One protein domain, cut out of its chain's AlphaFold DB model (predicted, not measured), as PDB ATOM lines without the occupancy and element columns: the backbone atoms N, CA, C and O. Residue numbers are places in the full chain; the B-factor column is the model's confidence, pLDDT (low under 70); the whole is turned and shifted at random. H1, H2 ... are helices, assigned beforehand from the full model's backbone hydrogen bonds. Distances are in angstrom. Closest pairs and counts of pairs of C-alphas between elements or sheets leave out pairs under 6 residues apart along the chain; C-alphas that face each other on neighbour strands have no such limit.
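AT A GLANCE: This is residues 4 to 60 and 87 to 138 of the 141 residues of an uncharacterized protein of Candidatus Woesearchaeota archaeon (UniProt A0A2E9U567). Six helices are strung out along the longest axis: H1, the longest, stands at one end with the short H2 crossing it, H3 and H4 pack on each other in the middle, and H5 and H6 close the other end. H4, H5 and H6 pack together as a triangle, while the H1 and H2 end comes close to H3 with few contacts. The printed part has 109 residues, with helices H1 to H6 in order along the chain and no named strand; the class is all helix. It is compact, with a radius of gyration of the C-alphas of 15.1 A, and spans 47 by 33 by 21 A.

IN THESE COORDINATES: Find C-alpha 4 at (-14.618, 29.398, 2.216); from there H1, residues 4 to 24, runs 30.1 A to C-alpha 24 at (-14.856, 39.344, 30.640). Next comes H2, residues 31 to 41, 14.3 A long, and then H3, residues 45 to 60, 22.9 A long. Beyond the cut, look for H4, residues 87 to 100, 20.0 A long, and H5, residues 104 to 119, 22.6 A long. H6, residues 125 to 132, runs 10.6 A and ends at C-alpha 132 at (-40.368, 44.080, 17.511).

HOW THE PARTS SIT: Start at the hub, H4, which touches H3, H5 and H6. H3 and H4 touch at a steep tilt of 47 degrees, opposite ways, and their closest C-alphas, of Ser 47 and Ala 97, are 4.4 A apart. H4 and H6 touch at a steep tilt of 44 degrees, the same way, with the C-alphas of Ala 92 and Val 128 closest at 4.5 A. H4 and H5 form a helical hairpin at a shallow tilt of 26 degrees; H4 touches H5 with residues 99 to 100 alone, and the closest C-alphas, of Tyr 99 and Gln 107, are 5.5 A apart. H5 and H6 form another, at a shallow tilt of 32 degrees, only just short of steep; the C-alphas of Ala 118 and Ser 125 come closest, at 5.1 A. Now look toward the first printed residues: H1 touches H2 with residues 11 to 19 alone, closest at the C-alphas of Glu 15 and Ala 34, 5.7 A. H3 is close to but not clearly touching H1, closest C-alphas Gly 22 and Met 52 at 6.9 A, and likewise H2, closest C-alphas Leu 37 and Ala 48 at 6.2 A. H1 is apart from H4, H5 and H6. In H1, H3, H4, H5 and H6 every O i to N i+4 pair is within hydrogen-bond range; in H2, 6 of 7 are.

THE WHOLE: The C-alphas farthest apart, of Thr 5 and Gly 121, are 49.9 A apart. Residues 61 to 86 are not printed, and C-alphas 60 and 87 stand 15.5 A apart across this cut. Of the links printed whole, H1 to H2 is short and the others are tight. In this predicted model the mean pLDDT of the printed part is 74.3; look for values under 70 at residues 4 to 19, 21 to 22, 24 to 46 and 135 to 138.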
ATOM      1  N   THR A   4     -14.401  30.193   1.003       53.25
ATOM      2  CA  THR A   4     -14.618  29.398   2.216       53.25
ATOM      3  C   THR A   4     -13.514  29.568   3.259       53.25
ATOM      4  O   THR A   4     -13.816  29.613   4.444       53.25
ATOM      5  N   THR A   5     -12.252  29.767   2.865       68.06
ATOM      6  CA  THR A   5     -11.150  29.924   3.838       68.06
ATOM      7  C   THR A   5     -11.147  31.284   4.532       68.06
ATOM      8  O   THR A   5     -10.662  31.392   5.658       68.06
ATOM      9  N   LEU A   6     -11.660  32.339   3.891       61.62
ATOM     10  CA  LEU A   6     -11.809  33.645   4.537       61.62
ATOM     11  C   LEU A   6     -12.999  33.620   5.495       61.62
ATOM     12  O   LEU A   6     -12.862  34.038   6.642       61.62
ATOM     13  N   GLN A   7     -14.127  33.070   5.043       59.09
ATOM     14  CA  GLN A   7     -15.329  32.924   5.856       59.09
ATOM     15  C   GLN A   7     -15.049  32.109   7.126       59.09
ATOM     16  O   GLN A   7     -15.300  32.598   8.220       59.09
ATOM     17  N   GLU A   8     -14.410  30.943   7.009       63.72
ATOM     18  CA  GLU A   8     -14.028  30.106   8.158       63.72
ATOM     19  C   GLU A   8     -13.111  30.835   9.155       63.72
ATOM     20  O   GLU A   8     -13.267  30.702  10.372       63.72
ATOM     21  N   ARG A   9     -12.152  31.635   8.663       65.38
ATOM     22  CA  ARG A   9     -11.239  32.406   9.525       65.38
ATOM     23  C   ARG A   9     -11.962  33.526  10.258       65.38
ATOM     24  O   ARG A   9     -11.685  33.746  11.435       65.38
ATOM     25  N   VAL A  10     -12.866  34.221   9.576       61.62
ATOM     26  CA  VAL A  10     -13.655  35.290  10.188       61.62
ATOM     27  C   VAL A  10     -14.629  34.717  11.218       61.62
ATOM     28  O   VAL A  10     -14.682  35.234  12.331       61.62
ATOM     29  N   THR A  11     -15.293  33.597  10.914       62.41
ATOM     30  CA  THR A  11     -16.130  32.864  11.876       62.41
ATOM     31  C   THR A  11     -15.326  32.491  13.120       62.41
ATOM     32  O   THR A  11     -15.724  32.809  14.234       62.41
ATOM     33  N   LYS A  12     -14.135  31.904  12.960       68.56
ATOM     34  CA  LYS A  12     -13.310  31.510  14.108       68.56
ATOM     35  C   LYS A  12     -12.857  32.697  14.972       68.56
ATOM     36  O   LYS A  12     -12.865  32.598  16.196       68.56
ATOM     37  N   LEU A  13     -12.481  33.822  14.362       65.19
ATOM     38  CA  LEU A  13     -12.117  35.035  15.106       65.19
ATOM     39  C   LEU A  13     -13.319  35.628  15.854       65.19
ATOM     40  O   LEU A  13     -13.167  36.090  16.985       65.19
ATOM     41  N   ALA A  14     -14.510  35.572  15.256       62.38
ATOM     42  CA  ALA A  14     -15.745  35.964  15.920       62.38
ATOM     43  C   ALA A  14     -16.062  35.043  17.114       62.38
ATOM     44  O   ALA A  14     -16.367  35.555  18.191       62.38
ATOM     45  N   GLU A  15     -15.897  33.714  16.993       66.19
ATOM     46  CA  GLU A  15     -16.039  32.780  18.129       66.19
ATOM     47  C   GLU A  15     -15.162  33.180  19.304       66.19
ATOM     48  O   GLU A  15     -15.604  33.200  20.454       66.19
ATOM     49  N   GLU A  16     -13.888  33.429  19.014       69.88
ATOM     50  CA  GLU A  16     -12.885  33.765  20.013       69.88
ATOM     51  C   GLU A  16     -13.209  35.115  20.665       69.88
ATOM     52  O   GLU A  16     -13.153  35.224  21.892       69.88
ATOM     53  N   GLY A  17     -13.644  36.102  19.873       68.12
ATOM     54  CA  GLY A  17     -14.115  37.399  20.355       68.12
ATOM     55  C   GLY A  17     -15.325  37.286  21.284       68.12
ATOM     56  O   GLY A  17     -15.316  37.854  22.378       68.12
ATOM     57  N   PHE A  18     -16.335  36.492  20.915       68.56
ATOM     58  CA  PHE A  18     -17.503  36.271  21.767       68.56
ATOM     59  C   PHE A  18     -17.147  35.516  23.040       68.56
ATOM     60  O   PHE A  18     -17.517  35.959  24.125       68.56
ATOM     61  N   LYS A  19     -16.366  34.433  22.948       67.81
ATOM     62  CA  LYS A  19     -15.873  33.695  24.124       67.81
ATOM     63  C   LYS A  19     -15.096  34.613  25.072       67.81
ATOM     64  O   LYS A  19     -15.267  34.513  26.288       67.81
ATOM     65  N   LEU A  20     -14.279  35.528  24.538       71.00
ATOM     66  CA  LEU A  20     -13.556  36.521  25.330       71.00
ATOM     67  C   LEU A  20     -14.510  37.513  26.005       71.00
ATOM     68  O   LEU A  20     -14.364  37.756  27.200       71.00
ATOM     69  N   LEU A  21     -15.505  38.040  25.285       68.19
ATOM     70  CA  LEU A  21     -16.527  38.930  25.845       68.19
ATOM     71  C   LEU A  21     -17.302  38.245  26.979       68.19
ATOM     72  O   LEU A  21     -17.445  38.812  28.060       68.19
ATOM     73  N   GLY A  22     -17.727  36.996  26.772       69.19
ATOM     74  CA  GLY A  22     -18.356  36.178  27.807       69.19
ATOM     75  C   GLY A  22     -17.470  36.006  29.029       69.19
ATOM     76  O   GLY A  22     -17.917  36.256  30.143       69.19
ATOM     77  N   LYS A  23     -16.190  35.678  28.833       70.19
ATOM     78  CA  LYS A  23     -15.220  35.559  29.927       70.19
ATOM     79  C   LYS A  23     -15.051  36.870  30.701       70.19
ATOM     80  O   LYS A  23     -15.040  36.830  31.927       70.19
ATOM     81  N   THR A  24     -14.948  38.010  30.014       67.44
ATOM     82  CA  THR A  24     -14.856  39.344  30.640       67.44
ATOM     83  C   THR A  24     -16.089  39.653  31.484       67.44
ATOM     84  O   THR A  24     -15.972  40.220  32.564       67.44
ATOM     85  N   LEU A  25     -17.262  39.219  31.024       66.31
ATOM     86  CA  LEU A  25     -18.528  39.355  31.740       66.31
ATOM     87  C   LEU A  25     -18.787  38.208  32.738       66.31
ATOM     88  O   LEU A  25     -19.844  38.166  33.350       66.31
ATOM     89  N   GLY A  26     -17.870  37.253  32.926       65.25
ATOM     90  CA  GLY A  26     -18.075  36.111  33.833       65.25
ATOM     91  C   GLY A  26     -19.149  35.102  33.386       65.25
ATOM     92  O   GLY A  26     -19.615  34.296  34.194       65.25
ATOM     93  N   GLN A  27     -19.529  35.127  32.109       67.00
ATOM     94  CA  GLN A  27     -20.575  34.314  31.492       67.00
ATOM     95  C   GLN A  27     -20.010  33.070  30.798       67.00
ATOM     96  O   GLN A  27     -18.981  33.120  30.119       67.00
ATOM     97  N   ARG A  28     -20.730  31.946  30.905       64.88
ATOM     98  CA  ARG A  28     -20.463  30.744  30.104       64.88
ATOM     99  C   ARG A  28     -21.195  30.855  28.765       64.88
ATOM    100  O   ARG A  28     -22.421  30.815  28.722       64.88
ATOM    101  N   ILE A  29     -20.436  30.977  27.679       64.69
ATOM    102  CA  ILE A  29     -20.960  30.956  26.305       64.69
ATOM    103  C   ILE A  29     -20.742  29.560  25.722       64.69
ATOM    104  O   ILE A  29     -19.621  29.045  25.749       64.69
ATOM    105  N   THR A  30     -21.805  28.943  25.207       64.69
ATOM    106  CA  THR A  30     -21.710  27.643  24.521       64.69
ATOM    107  C   THR A  30     -21.274  27.807  23.060       64.69
ATOM    108  O   THR A  30     -21.362  28.893  22.494       64.69
ATOM    109  N   LEU A  31     -20.802  26.730  22.416       57.53
ATOM    110  CA  LEU A  31     -20.524  26.752  20.970       57.53
ATOM    111  C   LEU A  31     -21.786  27.068  20.158       57.53
ATOM    112  O   LEU A  31     -21.706  27.809  19.192       57.53
ATOM    113  N   THR A  32     -22.948  26.582  20.599       61.91
ATOM    114  CA  THR A  32     -24.248  26.904  20.000       61.91
ATOM    115  C   THR A  32     -24.581  28.388  20.141       61.91
ATOM    116  O   THR A  32     -25.030  29.002  19.179       61.91
ATOM    117  N   ASP A  33     -24.307  28.984  21.307       62.16
ATOM    118  CA  ASP A  33     -24.504  30.418  21.529       62.16
ATOM    119  C   ASP A  33     -23.595  31.240  20.616       62.16
ATOM    120  O   ASP A  33     -24.038  32.197  19.990       62.16
ATOM    121  N   ALA A  34     -22.326  30.838  20.509       60.75
ATOM    122  CA  ALA A  34     -21.384  31.463  19.601       60.75
ATOM    123  C   ALA A  34     -21.858  31.319  18.148       60.75
ATOM    124  O   ALA A  34     -21.853  32.310  17.437       60.75
ATOM    125  N   SER A  35     -22.314  30.141  17.707       59.16
ATOM    126  CA  SER A  35     -22.809  29.920  16.339       59.16
ATOM    127  C   SER A  35     -24.037  30.760  15.997       59.16
ATOM    128  O   SER A  35     -24.060  31.357  14.928       59.16
ATOM    129  N   ILE A  36     -25.007  30.890  16.908       60.56
ATOM    130  CA  ILE A  36     -26.185  31.753  16.704       60.56
ATOM    131  C   ILE A  36     -25.772  33.221  16.580       60.56
ATOM    132  O   ILE A  36     -26.264  33.937  15.704       60.56
ATOM    133  N   LEU A  37     -24.842  33.665  17.433       61.19
ATOM    134  CA  LEU A  37     -24.273  34.999  17.309       61.19
ATOM    135  C   LEU A  37     -23.542  35.120  15.964       61.19
ATOM    136  O   LEU A  37     -23.751  36.092  15.262       61.19
ATOM    137  N   MET A  38     -22.746  34.139  15.541       58.47
ATOM    138  CA  MET A  38     -21.876  34.173  14.353       58.47
ATOM    139  C   MET A  38     -22.544  34.073  12.993       58.47
ATOM    140  O   MET A  38     -22.144  34.817  12.098       58.47
ATOM    141  N   ASP A  39     -23.546  33.210  12.828       56.09
ATOM    142  CA  ASP A  39     -24.238  33.045  11.544       56.09
ATOM    143  C   ASP A  39     -24.956  34.341  11.119       56.09
ATOM    144  O   ASP A  39     -25.205  34.555   9.935       56.09
ATOM    145  N   ASN A  40     -25.187  35.257  12.070       52.28
ATOM    146  CA  ASN A  40     -25.758  36.583  11.834       52.28
ATOM    147  C   ASN A  40     -24.793  37.767  12.118       52.28
ATOM    148  O   ASN A  40     -25.033  38.877  11.640       52.28
ATOM    149  N   SER A  41     -23.681  37.578  12.851       48.28
ATOM    150  CA  SER A  41     -22.807  38.674  13.355       48.28
ATOM    151  C   SER A  41     -21.628  39.069  12.476       48.28
ATOM    152  O   SER A  41     -20.836  39.922  12.876       48.28
ATOM    153  N   LEU A  42     -21.551  38.593  11.235       49.28
ATOM    154  CA  LEU A  42     -20.772  39.351  10.254       49.28
ATOM    155  C   LEU A  42     -21.357  40.760  10.014       49.28
ATOM    156  O   LEU A  42     -20.658  41.597   9.448       49.28
ATOM    157  N   LYS A  43     -22.596  41.043  10.465       50.00
ATOM    158  CA  LYS A  43     -23.258  42.344  10.286       50.00
ATOM    159  C   LYS A  43     -23.600  43.136  11.554       50.00
ATOM    160  O   LYS A  43     -23.640  44.355  11.436       50.00
ATOM    161  N   ASP A  44     -23.814  42.533  12.730       60.25
ATOM    162  CA  ASP A  44     -24.244  43.327  13.898       60.25
ATOM    163  C   ASP A  44     -23.690  42.853  15.258       60.25
ATOM    164  O   ASP A  44     -24.247  42.002  15.955       60.25
ATOM    165  N   SER A  45     -22.562  43.444  15.663       63.81
ATOM    166  CA  SER A  45     -21.967  43.266  16.993       63.81
ATOM    167  C   SER A  45     -22.827  43.850  18.122       63.81
ATOM    168  O   SER A  45     -22.638  43.474  19.280       63.81
ATOM    169  N   SER A  46     -23.764  44.757  17.814       66.12
ATOM    170  CA  SER A  46     -24.596  45.440  18.810       66.12
ATOM    171  C   SER A  46     -25.577  44.474  19.474       66.12
ATOM    172  O   SER A  46     -25.627  44.389  20.704       66.12
ATOM    173  N   SER A  47     -26.277  43.657  18.680       72.75
ATOM    174  CA  SER A  47     -27.237  42.667  19.188       72.75
ATOM    175  C   SER A  47     -26.568  41.650  20.116       72.75
ATOM    176  O   SER A  47     -27.076  41.324  21.189       72.75
ATOM    177  N   ALA A  48     -25.369  41.192  19.752       71.94
ATOM    178  CA  ALA A  48     -24.613  40.263  20.581       71.94
ATOM    179  C   ALA A  48     -24.205  40.882  21.930       71.94
ATOM    180  O   ALA A  48     -24.307  40.227  22.969       71.94
ATOM    181  N   ILE A  49     -23.792  42.154  21.939       73.19
ATOM    182  CA  ILE A  49     -23.474  42.888  23.172       73.19
ATOM    183  C   ILE A  49     -24.720  43.042  24.050       73.19
ATOM    184  O   ILE A  49     -24.636  42.797  25.254       73.19
ATOM    185  N   GLN A  50     -25.876  43.380  23.475       76.88
ATOM    186  CA  GLN A  50     -27.140  43.526  24.213       76.88
ATOM    187  C   GLN A  50     -27.579  42.214  24.884       76.88
ATOM    188  O   GLN A  50     -27.970  42.206  26.058       76.88
ATOM    189  N   ILE A  51     -27.440  41.086  24.179       80.25
ATOM    190  CA  ILE A  51     -27.700  39.749  24.730       80.25
ATOM    191  C   ILE A  51     -26.749  39.447  25.885       80.25
ATOM    192  O   ILE A  51     -27.183  39.051  26.969       80.25
ATOM    193  N   MET A  52     -25.450  39.651  25.674       77.38
ATOM    194  CA  MET A  52     -24.431  39.347  26.675       77.38
ATOM    195  C   MET A  52     -24.552  40.227  27.921       77.38
ATOM    196  O   MET A  52     -24.411  39.729  29.037       77.38
ATOM    197  N   HIS A  53     -24.875  41.508  27.746       80.25
ATOM    198  CA  HIS A  53     -25.138  42.434  28.841       80.25
ATOM    199  C   HIS A  53     -26.346  41.988  29.676       80.25
ATOM    200  O   HIS A  53     -26.254  41.898  30.898       80.25
ATOM    201  N   THR A  54     -27.452  41.614  29.033       82.88
ATOM    202  CA  THR A  54     -28.653  41.126  29.732       82.88
ATOM    203  C   THR A  54     -28.377  39.850  30.526       82.88
ATOM    204  O   THR A  54     -28.761  39.741  31.693       82.88
ATOM    205  N   ARG A  55     -27.639  38.898  29.939       83.06
ATOM    206  CA  ARG A  55     -27.225  37.669  30.637       83.06
ATOM    207  C   ARG A  55     -26.307  37.969  31.828       83.06
ATOM    208  O   ARG A  55     -26.465  37.354  32.883       83.06
ATOM    209  N   TYR A  56     -25.398  38.936  31.691       81.75
ATOM    210  CA  TYR A  56     -24.553  39.407  32.791       81.75
ATOM    211  C   TYR A  56     -25.376  39.972  33.949       81.75
ATOM    212  O   TYR A  56     -25.192  39.553  35.093       81.75
ATOM    213  N   VAL A  57     -26.317  40.869  33.655       83.69
ATOM    214  CA  VAL A  57     -27.215  41.459  34.656       83.69
ATOM    215  C   VAL A  57     -28.017  40.374  35.380       83.69
ATOM    216  O   VAL A  57     -28.071  40.370  36.610       83.69
ATOM    217  N   ALA A  58     -28.554  39.399  34.642       84.25
ATOM    218  CA  ALA A  58     -29.255  38.254  35.219       84.25
ATOM    219  C   ALA A  58     -28.381  37.448  36.197       84.25
ATOM    220  O   ALA A  58     -28.833  37.080  37.285       84.25
ATOM    221  N   GLN A  59     -27.106  37.230  35.865       82.69
ATOM    222  CA  GLN A  59     -26.172  36.514  36.737       82.69
ATOM    223  C   GLN A  59     -25.875  37.282  38.027       82.69
ATOM    224  O   GLN A  59     -25.734  36.662  39.080       82.69
ATOM    225  N   GLN A  60     -25.855  38.619  37.991       81.12
ATOM    226  CA  GLN A  60     -25.749  39.438  39.208       81.12
ATOM    227  C   GLN A  60     -26.960  39.274  40.146       81.12
ATOM    228  O   GLN A  60     -26.885  39.653  41.316       81.12
ATOM    229  N   LEU A  87     -37.076  48.695  32.691       86.44
ATOM    230  CA  LEU A  87     -37.260  47.254  32.480       86.44
ATOM    231  C   LEU A  87     -37.823  46.938  31.096       86.44
ATOM    232  O   LEU A  87     -37.322  46.030  30.434       86.44
ATOM    233  N   ALA A  88     -38.828  47.698  30.655       85.25
ATOM    234  CA  ALA A  88     -39.445  47.514  29.345       85.25
ATOM    235  C   ALA A  88     -38.429  47.707  28.212       85.25
ATOM    236  O   ALA A  88     -38.341  46.875  27.316       85.25
ATOM    237  N   GLU A  89     -37.618  48.765  28.284       84.25
ATOM    238  CA  GLU A  89     -36.597  49.081  27.281       84.25
ATOM    239  C   GLU A  89     -35.455  48.055  27.273       84.25
ATOM    240  O   GLU A  89     -35.016  47.609  26.210       84.25
ATOM    241  N   SER A  90     -35.008  47.623  28.455       83.62
ATOM    242  CA  SER A  90     -33.958  46.608  28.592       83.62
ATOM    243  C   SER A  90     -34.413  45.250  28.056       83.62
ATOM    244  O   SER A  90     -33.675  44.585  27.327       83.62
ATOM    245  N   ALA A  91     -35.650  44.851  28.367       87.25
ATOM    246  CA  ALA A  91     -36.246  43.641  27.820       87.25
ATOM    247  C   ALA A  91     -36.466  43.760  26.309       87.25
ATOM    248  O   ALA A  91     -36.125  42.838  25.572       87.25
ATOM    249  N   ALA A  92     -36.963  44.901  25.826       85.94
ATOM    250  CA  ALA A  92     -37.168  45.133  24.401       85.94
ATOM    251  C   ALA A  92     -35.851  45.060  23.624       85.94
ATOM    252  O   ALA A  92     -35.800  44.394  22.596       85.94
ATOM    253  N   SER A  93     -34.771  45.647  24.147       80.69
ATOM    254  CA  SER A  93     -33.436  45.558  23.543       80.69
ATOM    255  C   SER A  93     -32.938  44.113  23.467       80.69
ATOM    256  O   SER A  93     -32.421  43.686  22.438       80.69
ATOM    257  N   TYR A  94     -33.136  43.326  24.530       84.00
ATOM    258  CA  TYR A  94     -32.768  41.911  24.544       84.00
ATOM    259  C   TYR A  94     -33.563  41.084  23.524       84.00
ATOM    260  O   TYR A  94     -32.979  40.323  22.750       84.00
ATOM    261  N   PHE A  95     -34.889  41.238  23.501       85.19
ATOM    262  CA  PHE A  95     -35.749  40.489  22.586       85.19
ATOM    263  C   PHE A  95     -35.584  40.938  21.136       85.19
ATOM    264  O   PHE A  95     -35.613  40.088  20.254       85.19
ATOM    265  N   ALA A  96     -35.327  42.222  20.874       82.06
ATOM    266  CA  ALA A  96     -34.974  42.712  19.544       82.06
ATOM    267  C   ALA A  96     -33.669  42.081  19.055       82.06
ATOM    268  O   ALA A  96     -33.623  41.532  17.956       82.06
ATOM    269  N   ALA A  97     -32.636  42.063  19.899       78.44
ATOM    270  CA  ALA A  97     -31.382  41.401  19.577       78.44
ATOM    271  C   ALA A  97     -31.573  39.907  19.274       78.44
ATOM    272  O   ALA A  97     -31.042  39.411  18.284       78.44
ATOM    273  N   LEU A  98     -32.360  39.184  20.078       80.81
ATOM    274  CA  LEU A  98     -32.669  37.782  19.792       80.81
ATOM    275  C   LEU A  98     -33.472  37.616  18.501       80.81
ATOM    276  O   LEU A  98     -33.176  36.714  17.724       80.81
ATOM    277  N   TYR A  99     -34.465  38.472  18.259       81.19
ATOM    278  CA  TYR A  99     -35.318  38.430  17.075       81.19
ATOM    279  C   TYR A  99     -34.497  38.563  15.787       81.19
ATOM    280  O   TYR A  99     -34.604  37.715  14.900       81.19
ATOM    281  N   PHE A 100     -33.612  39.560  15.703       74.75
ATOM    282  CA  PHE A 100     -32.782  39.780  14.511       74.75
ATOM    283  C   PHE A 100     -31.742  38.685  14.266       74.75
ATOM    284  O   PHE A 100     -31.333  38.483  13.125       74.75
ATOM    285  N   LEU A 101     -31.340  37.957  15.311       72.62
ATOM    286  CA  LEU A 101     -30.409  36.829  15.216       72.62
ATOM    287  C   LEU A 101     -31.122  35.474  15.057       72.62
ATOM    288  O   LEU A 101     -30.473  34.435  14.941       72.62
ATOM    289  N   SER A 102     -32.453  35.456  15.080       75.00
ATOM    290  CA  SER A 102     -33.249  34.232  15.005       75.00
ATOM    291  C   SER A 102     -33.664  33.913  13.571       75.00
ATOM    292  O   SER A 102     -33.919  34.804  12.765       75.00
ATOM    293  N   ALA A 103     -33.790  32.622  13.257       78.56
ATOM    294  CA  ALA A 103     -34.420  32.185  12.013       78.56
ATOM    295  C   ALA A 103     -35.908  32.584  11.983       78.56
ATOM    296  O   ALA A 103     -36.543  32.700  13.031       78.56
ATOM    297  N   GLU A 104     -36.487  32.719  10.788       81.50
ATOM    298  CA  GLU A 104     -37.868  33.192  10.582       81.50
ATOM    299  C   GLU A 104     -38.914  32.411  11.404       81.50
ATOM    300  O   GLU A 104     -39.837  32.987  11.975       81.50
ATOM    301  N   GLU A 105     -38.757  31.092  11.522       82.69
ATOM    302  CA  GLU A 105     -39.670  30.267  12.323       82.69
ATOM    303  C   GLU A 105     -39.586  30.578  13.821       82.69
ATOM    304  O   GLU A 105     -40.600  30.576  14.519       82.69
ATOM    305  N   GLU A 106     -38.395  30.897  14.320       83.00
ATOM    306  CA  GLU A 106     -38.196  31.274  15.717       83.00
ATOM    307  C   GLU A 106     -38.663  32.717  15.969       83.00
ATOM    308  O   GLU A 106     -39.298  32.993  16.985       83.00
ATOM    309  N   GLN A 107     -38.488  33.614  14.991       85.31
ATOM    310  CA  GLN A 107     -39.092  34.950  14.998       85.31
ATOM    311  C   GLN A 107     -40.622  34.878  15.113       85.31
ATOM    312  O   GLN A 107     -41.210  35.532  15.975       85.31
ATOM    313  N   LYS A 108     -41.286  34.040  14.301       87.56
ATOM    314  CA  LYS A 108     -42.747  33.833  14.367       87.56
ATOM    315  C   LYS A 108     -43.189  33.314  15.733       87.56
ATOM    316  O   LYS A 108     -44.184  33.797  16.276       87.56
ATOM    317  N   ARG A 109     -42.455  32.353  16.306       88.38
ATOM    318  CA  ARG A 109     -42.736  31.819  17.651       88.38
ATOM    319  C   ARG A 109     -42.597  32.884  18.728       88.38
ATOM    320  O   ARG A 109     -43.470  32.974  19.587       88.38
ATOM    321  N   MET A 110     -41.552  33.705  18.659       88.25
ATOM    322  CA  MET A 110     -41.331  34.803  19.598       88.25
ATOM    323  C   MET A 110     -42.486  35.811  19.562       88.25
ATOM    324  O   MET A 110     -43.034  36.148  20.610       88.25
ATOM    325  N   ILE A 111     -42.920  36.225  18.366       91.19
ATOM    326  CA  ILE A 111     -44.074  37.124  18.199       91.19
ATOM    327  C   ILE A 111     -45.361  36.486  18.732       91.19
ATOM    328  O   ILE A 111     -46.124  37.153  19.431       91.19
ATOM    329  N   ALA A 112     -45.606  35.204  18.448       90.31
ATOM    330  CA  ALA A 112     -46.789  34.499  18.940       90.31
ATOM    331  C   ALA A 112     -46.808  34.399  20.477       90.31
ATOM    332  O   ALA A 112     -47.840  34.669  21.092       90.31
ATOM    333  N   GLY A 113     -45.667  34.072  21.094       89.38
ATOM    334  CA  GLY A 113     -45.515  34.018  22.549       89.38
ATOM    335  C   GLY A 113     -45.756  35.378  23.204       89.38
ATOM    336  O   GLY A 113     -46.599  35.492  24.088       89.38
ATOM    337  N   LEU A 114     -45.109  36.433  22.699       90.44
ATOM    338  CA  LEU A 114     -45.297  37.798  23.203       90.44
ATOM    339  C   LEU A 114     -46.728  38.311  23.002       90.44
ATOM    340  O   LEU A 114     -47.261  39.005  23.864       90.44
ATOM    341  N   SER A 115     -47.380  37.948  21.894       92.38
ATOM    342  CA  SER A 115     -48.788  38.290  21.645       92.38
ATOM    343  C   SER A 115     -49.722  37.604  22.642       92.38
ATOM    344  O   SER A 115     -50.669  38.223  23.136       92.38
ATOM    345  N   TYR A 116     -49.449  36.338  22.966       91.94
ATOM    346  CA  TYR A 116     -50.177  35.620  24.003       91.94
ATOM    347  C   TYR A 116     -49.976  36.287  25.370       91.94
ATOM    348  O   TYR A 116     -50.962  36.659  26.005       91.94
ATOM    349  N   ASP A 117     -48.735  36.550  25.773       90.44
ATOM    350  CA  ASP A 117     -48.402  37.213  27.040       90.44
ATOM    351  C   ASP A 117     -49.055  38.605  27.158       90.44
ATOM    352  O   ASP A 117     -49.646  38.944  28.190       90.44
ATOM    353  N   ALA A 118     -49.067  39.374  26.067       90.00
ATOM    354  CA  ALA A 118     -49.746  40.665  25.978       90.00
ATOM    355  C   ALA A 118     -51.265  40.563  26.170       90.00
ATOM    356  O   ALA A 118     -51.872  41.440  26.797       90.00
ATOM    357  N   SER A 119     -51.889  39.496  25.659       92.81
ATOM    358  CA  SER A 119     -53.320  39.228  25.859       92.81
ATOM    359  C   SER A 119     -53.651  38.854  27.306       92.81
ATOM    360  O   SER A 119     -54.739  39.170  27.784       92.81
ATOM    361  N   GLN A 120     -52.702  38.227  28.010       91.56
ATOM    362  CA  GLN A 120     -52.838  37.822  29.412       91.56
ATOM    363  C   GLN A 120     -52.476  38.942  30.401       91.56
ATOM    364  O   GLN A 120     -52.614  38.764  31.609       91.56
ATOM    365  N   GLY A 121     -52.026  40.104  29.915       87.81
ATOM    366  CA  GLY A 121     -51.636  41.231  30.763       87.81
ATOM    367  C   GLY A 121     -50.286  41.041  31.459       87.81
ATOM    368  O   GLY A 121     -50.056  41.634  32.512       87.81
ATOM    369  N   VAL A 122     -49.389  40.227  30.891       87.50
ATOM    370  CA  VAL A 122     -48.024  40.079  31.409       87.50
ATOM    371  C   VAL A 122     -47.287  41.426  31.299       87.50
ATOM    372  O   VAL A 122     -47.318  42.042  30.228       87.50
ATOM    373  N   PRO A 123     -46.606  41.906  32.360       86.19
ATOM    374  CA  PRO A 123     -45.956  43.216  32.362       86.19
ATOM    375  C   PRO A 123     -44.972  43.428  31.207       86.19
ATOM    376  O   PRO A 123     -44.192  42.534  30.871       86.19
ATOM    377  N   TYR A 124     -44.992  44.629  30.628       87.69
ATOM    378  CA  TYR A 124     -44.082  45.111  29.577       87.69
ATOM    379  C   TYR A 124     -44.139  44.356  28.227       87.69
ATOM    380  O   TYR A 124     -43.449  44.718  27.274       87.69
ATOM    381  N   SER A 125     -44.961  43.303  28.121       89.75
ATOM    382  CA  SER A 125     -45.023  42.438  26.934       89.75
ATOM    383  C   SER A 125     -45.586  43.159  25.704       89.75
ATOM    384  O   SER A 125     -45.137  42.908  24.588       89.75
ATOM    385  N   LYS A 126     -46.524  44.101  25.895       88.31
ATOM    386  CA  LYS A 126     -47.084  44.936  24.818       88.31
ATOM    387  C   LYS A 126     -46.049  45.905  24.261       88.31
ATOM    388  O   LYS A 126     -45.958  46.079  23.051       88.31
ATOM    389  N   GLU A 127     -45.272  46.513  25.143       88.19
ATOM    390  CA  GLU A 127     -44.208  47.455  24.827       88.19
ATOM    391  C   GLU A 127     -43.103  46.745  24.041       88.19
ATOM    392  O   GLU A 127     -42.733  47.190  22.955       88.19
ATOM    393  N   VAL A 128     -42.662  45.578  24.513       87.69
ATOM    394  CA  VAL A 128     -41.663  44.745  23.826       87.69
ATOM    395  C   VAL A 128     -42.172  44.294  22.455       87.69
ATOM    396  O   VAL A 128     -41.468  44.448  21.458       87.69
ATOM    397  N   LEU A 129     -43.416  43.810  22.373       89.75
ATOM    398  CA  LEU A 129     -44.038  43.423  21.105       89.75
ATOM    399  C   LEU A 129     -44.115  44.603  20.124       89.75
ATOM    400  O   LEU A 129     -43.857  44.426  18.936       89.75
ATOM    401  N   SER A 130     -44.426  45.809  20.608       88.06
ATOM    402  CA  SER A 130     -44.497  47.006  19.764       88.06
ATOM    403  C   SER A 130     -43.144  47.381  19.153       88.06
ATOM    404  O   SER A 130     -43.095  47.783  17.992       88.06
ATOM    405  N   VAL A 131     -42.047  47.187  19.893       84.88
ATOM    406  CA  VAL A 131     -40.684  47.420  19.394       84.88
ATOM    407  C   VAL A 131     -40.330  46.411  18.305       84.88
ATOM    408  O   VAL A 131     -39.830  46.807  17.257       84.88
ATOM    409  N   LEU A 132     -40.649  45.128  18.502       83.31
ATOM    410  CA  LEU A 132     -40.368  44.080  17.511       83.31
ATOM    411  C   LEU A 132     -41.167  44.238  16.213       83.31
ATOM    412  O   LEU A 132     -40.683  43.885  15.143       83.31
ATOM    413  N   LEU A 133     -42.397  44.746  16.308       85.31
ATOM    414  CA  LEU A 133     -43.277  44.968  15.160       85.31
ATOM    415  C   LEU A 133     -43.088  46.350  14.514       85.31
ATOM    416  O   LEU A 133     -43.752  46.650  13.520       85.31
ATOM    417  N   SER A 134     -42.227  47.206  15.073       79.44
ATOM    418  CA  SER A 134     -42.003  48.543  14.531       79.44
ATOM    419  C   SER A 134     -41.247  48.472  13.196       79.44
ATOM    420  O   SER A 134     -40.278  47.721  13.074       79.44
ATOM    421  N   PRO A 135     -41.629  49.288  12.197       50.97
ATOM    422  CA  PRO A 135     -41.062  49.237  10.845       50.97
ATOM    423  C   PRO A 135     -39.556  49.560  10.760       50.97
ATOM    424  O   PRO A 135     -38.949  49.328   9.726       50.97
ATOM    425  N   SER A 136     -38.916  50.016  11.843       47.53
ATOM    426  CA  SER A 136     -37.456  50.215  11.925       47.53
ATOM    427  C   SER A 136     -36.645  48.919  12.078       47.53
ATOM    428  O   SER A 136     -35.426  48.974  12.199       47.53
ATOM    429  N   ALA A 137     -37.305  47.759  12.068       46.22
ATOM    430  CA  ALA A 137     -36.687  46.442  11.935       46.22
ATOM    431  C   ALA A 137     -36.248  46.114  10.491       46.22
ATOM    432  O   ALA A 137     -35.907  44.969  10.181       46.22
ATOM    433  N   GLU A 138     -36.278  47.092   9.584       37.53
ATOM    434  CA  GLU A 138     -35.661  46.965   8.272       37.53
ATOM    435  C   GLU A 138     -34.136  46.929   8.428       37.53
ATOM    436  O   GLU A 138     -33.517  47.807   9.029       37.53
TER     437      GLU A 138